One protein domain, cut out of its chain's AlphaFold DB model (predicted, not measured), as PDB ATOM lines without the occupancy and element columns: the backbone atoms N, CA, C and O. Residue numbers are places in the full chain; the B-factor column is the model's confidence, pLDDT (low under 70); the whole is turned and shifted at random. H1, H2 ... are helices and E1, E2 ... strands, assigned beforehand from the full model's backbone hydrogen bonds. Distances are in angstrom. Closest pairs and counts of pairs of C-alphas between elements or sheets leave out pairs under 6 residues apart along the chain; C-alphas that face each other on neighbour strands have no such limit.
ATOM      1  N   TRP A  10      -8.171  35.792  -5.087       82.81
ATOM      2  CA  TRP A  10      -8.118  37.103  -4.445       82.81
ATOM      3  C   TRP A  10      -8.207  38.194  -5.515       82.81
ATOM      4  O   TRP A  10      -7.376  38.250  -6.422       82.81
ATOM      5  N   LEU A  11      -9.242  39.038  -5.444       87.62
ATOM      6  CA  LEU A  11      -9.512  40.103  -6.427       87.62
ATOM      7  C   LEU A  11      -9.509  39.606  -7.891       87.62
ATOM      8  O   LEU A  11      -8.963  40.247  -8.787       87.62
ATOM      9  N   GLY A  12     -10.088  38.424  -8.129       88.31
ATOM     10  CA  GLY A  12     -10.181  37.810  -9.460       88.31
ATOM     11  C   GLY A  12      -8.897  37.139  -9.967       88.31
ATOM     12  O   GLY A  12      -8.916  36.549 -11.042       88.31
ATOM     13  N   LYS A  13      -7.796  37.178  -9.205       89.12
ATOM     14  CA  LYS A  13      -6.539  36.478  -9.522       89.12
ATOM     15  C   LYS A  13      -6.360  35.258  -8.616       89.12
ATOM     16  O   LYS A  13      -6.875  35.280  -7.498       89.12
ATOM     17  N   PRO A  14      -5.668  34.190  -9.055       89.56
ATOM     18  CA  PRO A  14      -5.346  33.067  -8.178       89.56
ATOM     19  C   PRO A  14      -4.665  33.569  -6.905       89.56
ATOM     20  O   PRO A  14      -3.745  34.386  -6.975       89.56
ATOM     21  N   ALA A  15      -5.147  33.120  -5.748       89.69
ATOM     22  CA  ALA A  15      -4.517  33.476  -4.488       89.69
ATOM     23  C   ALA A  15      -3.139  32.802  -4.405       89.69
ATOM     24  O   ALA A  15      -3.025  31.595  -4.614       89.69
ATOM     25  N   ILE A  16      -2.103  33.585  -4.108       87.75
ATOM     26  CA  ILE A  16      -0.752  33.077  -3.863       87.75
ATOM     27  C   ILE A  16      -0.584  32.973  -2.350       87.75
ATOM     28  O   ILE A  16      -0.592  33.989  -1.656       87.75
ATOM     29  N   VAL A  17      -0.469  31.744  -1.853       86.06
ATOM     30  CA  VAL A  17      -0.176  31.437  -0.446       86.06
ATOM     31  C   VAL A  17       1.338  31.308  -0.297       86.06
ATOM     32  O   VAL A  17       2.002  30.849  -1.228       86.06
ATOM     33  N   ARG A  18       1.904  31.728   0.838       89.00
ATOM     34  CA  ARG A  18       3.354  31.628   1.048       89.00
ATOM     35  C   ARG A  18       3.770  30.168   1.246       89.00
ATOM     36  O   ARG A  18       3.055  29.390   1.874       89.00
ATOM     37  N   ASP A  19       4.963  29.804   0.781       87.75
ATOM     38  CA  ASP A  19       5.451  28.417   0.856       87.75
ATOM     39  C   ASP A  19       5.560  27.890   2.295       87.75
ATOM     40  O   ASP A  19       5.305  26.712   2.559       87.75
ATOM     41  N   ASN A  20       5.899  28.761   3.251       85.50
ATOM     42  CA  ASN A  20       5.954  28.397   4.666       85.50
ATOM     43  C   ASN A  20       4.560  28.041   5.204       85.50
ATOM     44  O   ASN A  20       4.418  27.033   5.890       85.50
ATOM     45  N   GLU A  21       3.532  28.814   4.850       80.50
ATOM     46  CA  GLU A  21       2.140  28.566   5.237       80.50
ATOM     47  C   GLU A  21       1.640  27.240   4.644       80.50
ATOM     48  O   GLU A  21       1.058  26.429   5.363       80.50
ATOM     49  N   ILE A  22       1.941  26.965   3.365       86.50
ATOM     50  CA  ILE A  22       1.610  25.683   2.714       86.50
ATOM     51  C   ILE A  22       2.275  24.516   3.451       86.50
ATOM     52  O   ILE A  22       1.622  23.516   3.750       86.50
ATOM     53  N   THR A  23       3.563  24.651   3.770       87.00
ATOM     54  CA  THR A  23       4.332  23.618   4.481       87.00
ATOM     55  C   THR A  23       3.732  23.324   5.856       87.00
ATOM     56  O   THR A  23       3.554  22.163   6.229       87.00
ATOM     57  N   ILE A  24       3.364  24.370   6.599       82.06
ATOM     58  CA  ILE A  24       2.717  24.248   7.909       82.06
ATOM     59  C   ILE A  24       1.378  23.504   7.776       82.06
ATOM     60  O   ILE A  24       1.158  22.514   8.475       82.06
ATOM     61  N   MET A  25       0.525  23.899   6.822       81.00
ATOM     62  CA  MET A  25      -0.760  23.231   6.574       81.00
ATOM     63  C   MET A  25      -0.598  21.748   6.206       81.00
ATOM     64  O   MET A  25      -1.367  20.909   6.680       81.00
ATOM     65  N   GLN A  26       0.401  21.403   5.388       84.12
ATOM     66  CA  GLN A  26       0.690  20.011   5.028       84.12
ATOM     67  C   GLN A  26       1.095  19.174   6.244       84.12
ATOM     68  O   GLN A  26       0.565  18.079   6.435       84.12
ATOM     69  N   ASN A  27       1.979  19.698   7.097       81.56
ATOM     70  CA  ASN A  27       2.420  19.005   8.311       81.56
ATOM     71  C   ASN A  27       1.247  18.695   9.253       81.56
ATOM     72  O   ASN A  27       1.215  17.644   9.896       81.56
ATOM     73  N   TRP A  28       0.251  19.577   9.303       72.56
ATOM     74  CA  TRP A  28      -0.941  19.392  10.127       72.56
ATOM     75  C   TRP A  28      -1.876  18.302   9.620       72.56
ATOM     76  O   TRP A  28      -2.447  17.584  10.437       72.56
ATOM     77  N   LEU A  29      -2.020  18.147   8.300       76.44
ATOM     78  CA  LEU A  29      -2.859  17.097   7.710       76.44
ATOM     79  C   LEU A  29      -2.368  15.687   8.067       76.44
ATOM     80  O   LEU A  29      -3.160  14.748   8.095       76.44
ATOM     81  N   VAL A  30      -1.073  15.543   8.346       76.06
ATOM     82  CA  VAL A  30      -0.447  14.265   8.710       76.06
ATOM     83  C   VAL A  30      -0.539  13.990  10.219       76.06
ATOM     84  O   VAL A  30      -0.540  12.833  10.640       76.06
ATOM     85  N   ALA A  31      -0.644  15.028  11.054       64.44
ATOM     86  CA  ALA A  31      -0.675  14.891  12.507       64.44
ATOM     87  C   ALA A  31      -2.057  14.420  13.010       64.44
ATOM     88  O   ALA A  31      -3.015  15.190  13.072       64.44
ATOM     89  N   GLN A  32      -2.165  13.144  13.397       56.09
ATOM     90  CA  GLN A  32      -3.398  12.567  13.945       56.09
ATOM     91  C   GLN A  32      -3.721  13.043  15.372       56.09
ATOM     92  O   GLN A  32      -2.834  13.276  16.193       56.09
ATOM     93  N   ASN A  33      -5.035  13.146  15.622       56.53
ATOM     94  CA  ASN A  33      -5.756  13.382  16.878       56.53
ATOM     95  C   ASN A  33      -4.895  13.457  18.137       56.53
ATOM     96  O   ASN A  33      -4.311  12.468  18.577       56.53
ATOM     97  N   THR A  34      -4.903  14.618  18.788       52.81
ATOM     98  CA  THR A  34      -4.215  14.790  20.066       52.81
ATOM     99  C   THR A  34      -5.154  15.356  21.117       52.81
ATOM    100  O   THR A  34      -5.832  16.362  20.904       52.81
ATOM    101  N   THR A  35      -5.172  14.687  22.264       50.66
ATOM    102  CA  THR A  35      -5.754  15.151  23.519       50.66
ATOM    103  C   THR A  35      -4.944  16.334  24.041       50.66
ATOM    104  O   THR A  35      -3.720  16.277  24.148       50.66
ATOM    105  N   PHE A  36      -5.628  17.432  24.343       57.91
ATOM    106  CA  PHE A  36      -5.018  18.637  24.895       57.91
ATOM    107  C   PHE A  36      -5.507  18.846  26.329       57.91
ATOM    108  O   PHE A  36      -6.701  18.759  26.613       57.91
ATOM    109  N   THR A  37      -4.575  19.125  27.236       53.28
ATOM    110  CA  THR A  37      -4.870  19.446  28.635       53.28
ATOM    111  C   THR A  37      -4.969  20.959  28.769       53.28
ATOM    112  O   THR A  37      -4.025  21.682  28.456       53.28
ATOM    113  N   VAL A  38      -6.135  21.450  29.181       59.09
ATOM    114  CA  VAL A  38      -6.389  22.884  29.345       59.09
ATOM    115  C   VAL A  38      -6.140  23.248  30.801       59.09
ATOM    116  O   VAL A  38      -6.996  23.009  31.649       59.09
ATOM    117  N   GLU A  39      -4.993  23.847  31.097       59.84
ATOM    118  CA  GLU A  39      -4.731  24.442  32.410       59.84
ATOM    119  C   GLU A  39      -5.132  25.924  32.374       59.84
ATOM    120  O   GLU A  39      -4.623  26.674  31.551       59.84
ATOM    121  N   SER A  40      -6.107  26.301  33.214       66.50
ATOM    122  CA  SER A  40      -6.575  27.666  33.533       66.50
ATOM    123  C   SER A  40      -6.210  28.780  32.531       66.50
ATOM    124  O   SER A  40      -5.296  29.562  32.773       66.50
ATOM    125  N   ILE A  41      -6.978  28.896  31.446       77.38
ATOM    126  CA  ILE A  41      -6.876  29.999  30.476       77.38
ATOM    127  C   ILE A  41      -8.079  30.945  30.581       77.38
ATOM    128  O   ILE A  41      -9.167  30.514  30.977       77.38
ATOM    129  N   GLN A  42      -7.898  32.206  30.195       83.31
ATOM    130  CA  GLN A  42      -8.927  33.249  30.120       83.31
ATOM    131  C   GLN A  42      -8.991  33.869  28.710       83.31
ATOM    132  O   GLN A  42      -8.016  33.812  27.955       83.31
ATOM    133  N   PRO A  43     -10.130  34.463  28.303       87.88
ATOM    134  CA  PRO A  43     -10.197  35.228  27.060       87.88
ATOM    135  C   PRO A  43      -9.175  36.372  27.054       87.88
ATOM    136  O   PRO A  43      -9.051  37.106  28.029       87.88
ATOM    137  N   GLY A  44      -8.465  36.539  25.938       88.12
ATOM    138  CA  GLY A  44      -7.372  37.504  25.796       88.12
ATOM    139  C   GLY A  44      -5.977  36.918  26.019       88.12
ATOM    140  O   GLY A  44      -4.998  37.527  25.580       88.12
ATOM    141  N   ASP A  45      -5.868  35.723  26.602       88.25
ATOM    142  CA  ASP A  45      -4.574  35.085  26.830       88.25
ATOM    143  C   ASP A  45      -3.897  34.676  25.521       88.25
ATOM    144  O   ASP A  45      -4.529  34.200  24.572       88.25
ATOM    145  N   ARG A  46      -2.570  34.821  25.492       89.69
ATOM    146  CA  ARG A  46      -1.718  34.276  24.434       89.69
ATOM    147  C   ARG A  46      -1.118  32.968  24.914       89.69
ATOM    148  O   ARG A  46      -0.360  32.953  25.880       89.69
ATOM    149  N   ILE A  47      -1.419  31.886  24.210       86.44
ATOM    150  CA  ILE A  47      -0.943  30.549  24.551       86.44
ATOM    151  C   ILE A  47      -0.075  29.979  23.437       86.44
ATOM    152  O   ILE A  47      -0.331  30.197  22.254       86.44
ATOM    153  N   ALA A  48       0.953  29.229  23.822       85.31
ATOM    154  CA  ALA A  48       1.711  28.397  22.899       85.31
ATOM    155  C   ALA A  48       1.111  26.990  22.896       85.31
ATOM    156  O   ALA A  48       0.946  26.374  23.955       85.31
ATOM    157  N   ILE A  49       0.791  26.476  21.713       82.81
ATOM    158  CA  ILE A  49       0.228  25.139  21.566       82.81
ATOM    159  C   ILE A  49       1.366  24.124  21.691       82.81
ATOM    160  O   ILE A  49       2.296  24.091  20.886       82.81
ATOM    161  N   LYS A  50       1.313  23.295  22.736       80.44
ATOM    162  CA  LYS A  50       2.390  22.344  23.065       80.44
ATOM    163  C   LYS A  50       2.246  20.989  22.364       80.44
ATOM    164  O   LYS A  50       3.233  20.263  22.244       80.44
ATOM    165  N   THR A  51       1.042  20.639  21.918       73.88
ATOM    166  CA  THR A  51       0.694  19.317  21.374       73.88
ATOM    167  C   THR A  51      -0.338  19.430  20.248       73.88
ATOM    168  O   THR A  51      -1.000  20.457  20.114       73.88
ATOM    169  N   GLY A  52      -0.487  18.378  19.439       76.56
ATOM    170  CA  GLY A  52      -1.434  18.361  18.322       76.56
ATOM    171  C   GLY A  52      -0.887  18.907  17.006       76.56
ATOM    172  O   GLY A  52       0.289  19.266  16.934       76.56
ATOM    173  N   PRO A  53      -1.734  18.964  15.959       77.06
ATOM    174  CA  PRO A  53      -1.337  19.444  14.636       77.06
ATOM    175  C   PRO A  53      -0.760  20.857  14.709       77.06
ATOM    176  O   PRO A  53       0.282  21.127  14.136       77.06
ATOM    177  N   PHE A  54      -1.350  21.721  15.531       80.00
ATOM    178  CA  PHE A  54      -0.922  23.108  15.700       80.00
ATOM    179  C   PHE A  54       0.248  23.286  16.689       80.00
ATOM    180  O   PHE A  54       0.439  24.375  17.221       80.00
ATOM    181  N   LYS A  55       1.014  22.234  17.012       81.94
ATOM    182  CA  LYS A  55       2.141  22.331  17.954       81.94
ATOM    183  C   LYS A  55       3.186  23.338  17.462       81.94
ATOM    184  O   LYS A  55       3.641  23.259  16.329       81.94
ATOM    185  N   GLY A  56       3.627  24.216  18.360       82.06
ATOM    186  CA  GLY A  56       4.595  25.281  18.074       82.06
ATOM    187  C   GLY A  56       3.943  26.613  17.704       82.06
ATOM    188  O   GLY A  56       4.585  27.652  17.844       82.06
ATOM    189  N   GLU A  57       2.662  26.599  17.338       85.06
ATOM    190  CA  GLU A  57       1.908  27.804  17.009       85.06
ATOM    191  C   GLU A  57       1.501  28.597  18.248       85.06
ATOM    192  O   GLU A  57       1.321  28.063  19.353       85.06
ATOM    193  N   LYS A  58       1.283  29.897  18.039       89.19
ATOM    194  CA  LYS A  58       0.751  30.806  19.055       89.19
ATOM    195  C   LYS A  58      -0.720  31.093  18.779       89.19
ATOM    196  O   LYS A  58      -1.092  31.512  17.685       89.19
ATOM    197  N   GLY A  59      -1.548  30.908  19.800       90.25
ATOM    198  CA  GLY A  59      -2.978  31.182  19.763       90.25
ATOM    199  C   GLY A  59      -3.370  32.312  20.709       90.25
ATOM    200  O   GLY A  59      -2.855  32.403  21.821       90.25
ATOM    201  N   LEU A  60      -4.313  33.151  20.289       92.25
ATOM    202  CA  LEU A  60      -5.028  34.093  21.146       92.25
ATOM    203  C   LEU A  60      -6.379  33.493  21.540       92.25
ATOM    204  O   LEU A  60      -7.188  33.165  20.666       92.25
ATOM    205  N   VAL A  61      -6.651  33.392  22.838       91.50
ATOM    206  CA  VAL A  61      -7.939  32.909  23.342       91.50
ATOM    207  C   VAL A  61      -9.020  33.943  23.048       91.50
ATOM    208  O   VAL A  61      -8.970  35.071  23.536       91.50
ATOM    209  N   LYS A  62     -10.007  33.564  22.234       92.69
ATOM    210  CA  LYS A  62     -11.139  34.430  21.879       92.69
ATOM    211  C   LYS A  62     -12.350  34.176  22.757       92.69
ATOM    212  O   LYS A  62     -12.970  35.119  23.231       92.69
ATOM    213  N   GLU A  63     -12.673  32.907  22.969       88.94
ATOM    214  CA  GLU A  63     -13.848  32.503  23.731       88.94
ATOM    215  C   GLU A  63     -13.536  31.233  24.512       88.94
ATOM    216  O   GLU A  63     -12.897  30.307  24.001       88.94
ATOM    217  N   ILE A  64     -14.035  31.178  25.741       87.31
ATOM    218  CA  ILE A  64     -14.067  29.964  26.544       87.31
ATOM    219  C   ILE A  64     -15.519  29.709  26.915       87.31
ATOM    220  O   ILE A  64     -16.175  30.554  27.520       87.31
ATOM    221  N   SER A  65     -16.002  28.522  26.576       85.81
ATOM    222  CA  SER A  65     -17.299  28.019  27.011       85.81
ATOM    223  C   SER A  65     -17.102  26.773  27.879       85.81
ATOM    224  O   SER A  65     -15.993  26.266  28.055       85.81
ATOM    225  N   LYS A  66     -18.207  26.230  28.399       81.75
ATOM    226  CA  LYS A  66     -18.180  25.023  29.235       81.75
ATOM    227  C   LYS A  66     -17.527  23.829  28.515       81.75
ATOM    228  O   LYS A  66     -16.657  23.186  29.090       81.75
ATOM    229  N   ASN A  67     -17.860  23.627  27.237       85.31
ATOM    230  CA  ASN A  67     -17.458  22.439  26.470       85.31
ATOM    231  C   ASN A  67     -16.495  22.745  25.313       85.31
ATOM    232  O   ASN A  67     -16.115  21.837  24.582       85.31
ATOM    233  N   ARG A  68     -16.124  24.010  25.090       87.44
ATOM    234  CA  ARG A  68     -15.251  24.385  23.970       87.44
ATOM    235  C   ARG A  68     -14.387  25.597  24.277       87.44
ATOM    236  O   ARG A  68     -14.726  26.410  25.134       87.44
ATOM    237  N   ILE A  69     -13.309  25.736  23.524       88.25
ATOM    238  CA  ILE A  69     -12.398  26.877  23.538       88.25
ATOM    239  C   ILE A  69     -12.163  27.294  22.094       88.25
ATOM    240  O   ILE A  69     -11.897  26.446  21.241       88.25
ATOM    241  N   GLN A  70     -12.255  28.591  21.817       90.88
ATOM    242  CA  GLN A  70     -11.911  29.150  20.516       90.88
ATOM    243  C   GLN A  70     -10.594  29.905  20.590       90.88
ATOM    244  O   GLN A  70     -10.422  30.805  21.418       90.88
ATOM    245  N   LEU A  71      -9.690  29.558  19.679       91.44
ATOM    246  CA  LEU A  71      -8.386  30.189  19.536       91.44
ATOM    247  C   LEU A  71      -8.282  30.826  18.154       91.44
ATOM    248  O   LEU A  71      -8.733  30.247  17.166       91.44
ATOM    249  N   LEU A  72      -7.658  31.997  18.090       92.25
ATOM    250  CA  LEU A  72      -7.153  32.576  16.851       92.25
ATOM    251  C   LEU A  72      -5.659  32.267  16.753       92.25
ATOM    252  O   LEU A  72      -4.889  32.779  17.566       92.25
ATOM    253  N   LEU A  73      -5.259  31.448  15.784       90.38
ATOM    254  CA  LEU A  73      -3.850  31.230  15.462       90.38
ATOM    255  C   LEU A  73      -3.294  32.505  14.833       90.38
ATOM    256  O   LEU A  73      -3.875  33.022  13.881       90.38
ATOM    257  N   LEU A  74      -2.214  33.033  15.401       88.06
ATOM    258  CA  LEU A  74      -1.703  34.354  15.032       88.06
ATOM    259  C   LEU A  74      -1.013  34.351  13.667       88.06
ATOM    260  O   LEU A  74      -1.234  35.269  12.889       88.06
ATOM    261  N   ASP A  75      -0.236  33.312  13.369       83.56
ATOM    262  CA  ASP A  75       0.601  33.281  12.164       83.56
ATOM    263  C   ASP A  75      -0.209  32.948  10.904       83.56
ATOM    264  O   ASP A  75       0.188  33.283   9.794       83.56
ATOM    265  N   LEU A  76      -1.372  32.321  11.082       81.12
ATOM    266  CA  LEU A  76      -2.231  31.866   9.986       81.12
ATOM    267  C   LEU A  76      -3.582  32.568   9.947       81.12
ATOM    268  O   LEU A  76      -4.399  32.276   9.079       81.12
ATOM    269  N   GLU A  77      -3.850  33.441  10.917       84.56
ATOM    270  CA  GLU A  77      -5.123  34.153  11.072       84.56
ATOM    271  C   GLU A  77      -6.355  33.218  11.063       84.56
ATOM    272  O   GLU A  77      -7.478  33.610  10.738       84.56
ATOM    273  N   MET A  78      -6.165  31.956  11.461       86.94
ATOM    274  CA  MET A  78      -7.194  30.917  11.453       86.94
ATOM    275  C   MET A  78      -7.868  30.784  12.816       86.94
ATOM    276  O   MET A  78      -7.206  30.688  13.852       86.94
ATOM    277  N   LYS A  79      -9.203  30.691  12.825       89.31
ATOM    278  CA  LYS A  79      -9.967  30.364  14.036       89.31
ATOM    279  C   LYS A  79     -10.145  28.855  14.167       89.31
ATOM    280  O   LYS A  79     -10.766  28.233  13.309       89.31
ATOM    281  N   ILE A  80      -9.688  28.290  15.280       87.56
ATOM    282  CA  ILE A  80      -9.861  26.870  15.605       87.56
ATOM    283  C   ILE A  80     -10.748  26.702  16.840       87.56
ATOM    284  O   ILE A  80     -10.751  27.545  17.741       87.56
ATOM    285  N   THR A  81     -11.528  25.620  16.869       88.12
ATOM    286  CA  THR A  81     -12.385  25.261  18.007       88.12
ATOM    287  C   THR A  81     -11.911  23.944  18.596       88.12
ATOM    288  O   THR A  81     -11.798  22.944  17.894       88.12
ATOM    289  N   LEU A  82     -11.648  23.961  19.895       83.25
ATOM    290  CA  LEU A  82     -11.188  22.832  20.684       83.25
ATOM    291  C   LEU A  82     -12.316  22.404  21.625       83.25
ATOM    292  O   LEU A  82     -12.765  23.218  22.428       83.25
ATOM    293  N   ASN A  83     -12.778  21.155  21.546       81.75
ATOM    294  CA  ASN A  83     -13.825  20.635  22.431       81.75
ATOM    295  C   ASN A  83     -13.213  20.043  23.707       81.75
ATOM    296  O   ASN A  83     -12.366  19.159  23.630       81.75
ATOM    297  N   ARG A  84     -13.644  20.520  24.877       70.50
ATOM    298  CA  ARG A  84     -13.274  19.926  26.168       70.50
ATOM    299  C   ARG A  84     -13.988  18.575  26.289       70.50
ATOM    300  O   ARG A  84     -15.209  18.540  26.144       70.50
TER     301      ARG A  84
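Overview. This is residues 10 to 84 of the 85 residues of the protein "Transcriptional activator RfaH" of Algibacter lectus (UniProt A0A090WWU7). A small, strongly twisted sheet of four antiparallel strands makes the core of the body, while H1 lies off to one side of it with no contact to the sheet, and residues 10 to 20, of which 19 and 20 belong to H1, stick out as a free arm. From H1 a long unnamed stretch, residues 31 to 45, swings round the outside of the body to E1. The printed part has 75 residues with one named helix and then four named strands, H1 E1 E2 E3 E4 along the chain, and the sheet's order is E1 - E2 - E3 - E4. The class is mixed, helices and strands, though only 33 residues are in named elements, under half. The whole is only just loose, close to compact, with a radius of gyration of the C-alphas of 13.9 A, and it is elongated, spanning 43 by 27 by 18 A.

Arrangement. H1, residues 19 to 30, is not on the sheet, with 0 pairs of C-alphas within 10 A. In its backbone, 7 of 8 O i to N i+4 pairs are within hydrogen-bond range. E1, residues 46 to 48, is an edge strand and forms a hairpin with E2, residues 58 to 64, antiparallel at 124 degrees; N 47 and O 59 are 2.8 A apart. E2 forms a hairpin with E3, residues 68 to 73, antiparallel at 146 degrees, with N 60 and O 72 at 2.8 A. E3 forms a hairpin with E4, residues 79 to 83, antiparallel at 153 degrees, with N 69 and O 82 at 2.8 A. E4 is the other edge strand, and E1 and E4 are apart. E1 to E4 form a meander, each strand the antiparallel neighbour of the one before. From edge to edge the strands' lines turn by 108 degrees. H1 is apart from E2, E3 and E4.

Along the chain. H1 begins at C-alpha 19, (5.451, 28.417, 0.856), and measures 17.2 A from first to last C-alpha. E1, from Arg 46 to Ala 48, measures 7.0 A. E2, the longest strand by residues, begins at C-alpha 58, (0.751, 30.806, 19.055), and measures 16.6 A. E3 measures 15.8 A. E4 measures 13.4 A and ends at C-alpha 83, (-13.825, 20.635, 22.431).

Size, cuts and confidence. The two C-alphas farthest apart, those of Gly 12 and Ser 40, are 44.3 A apart. Without residues 10 to 20, which stand free, the body spans 32 by 22 by 15 A. The printed part has no cut. The link from H1 to E1 is long, that from E1 to E2 short, and those from E2 to E3 and E3 to E4 tight. The mean pLDDT of the printed part is 81.4, and residues 31 to 40 of the model are under 70.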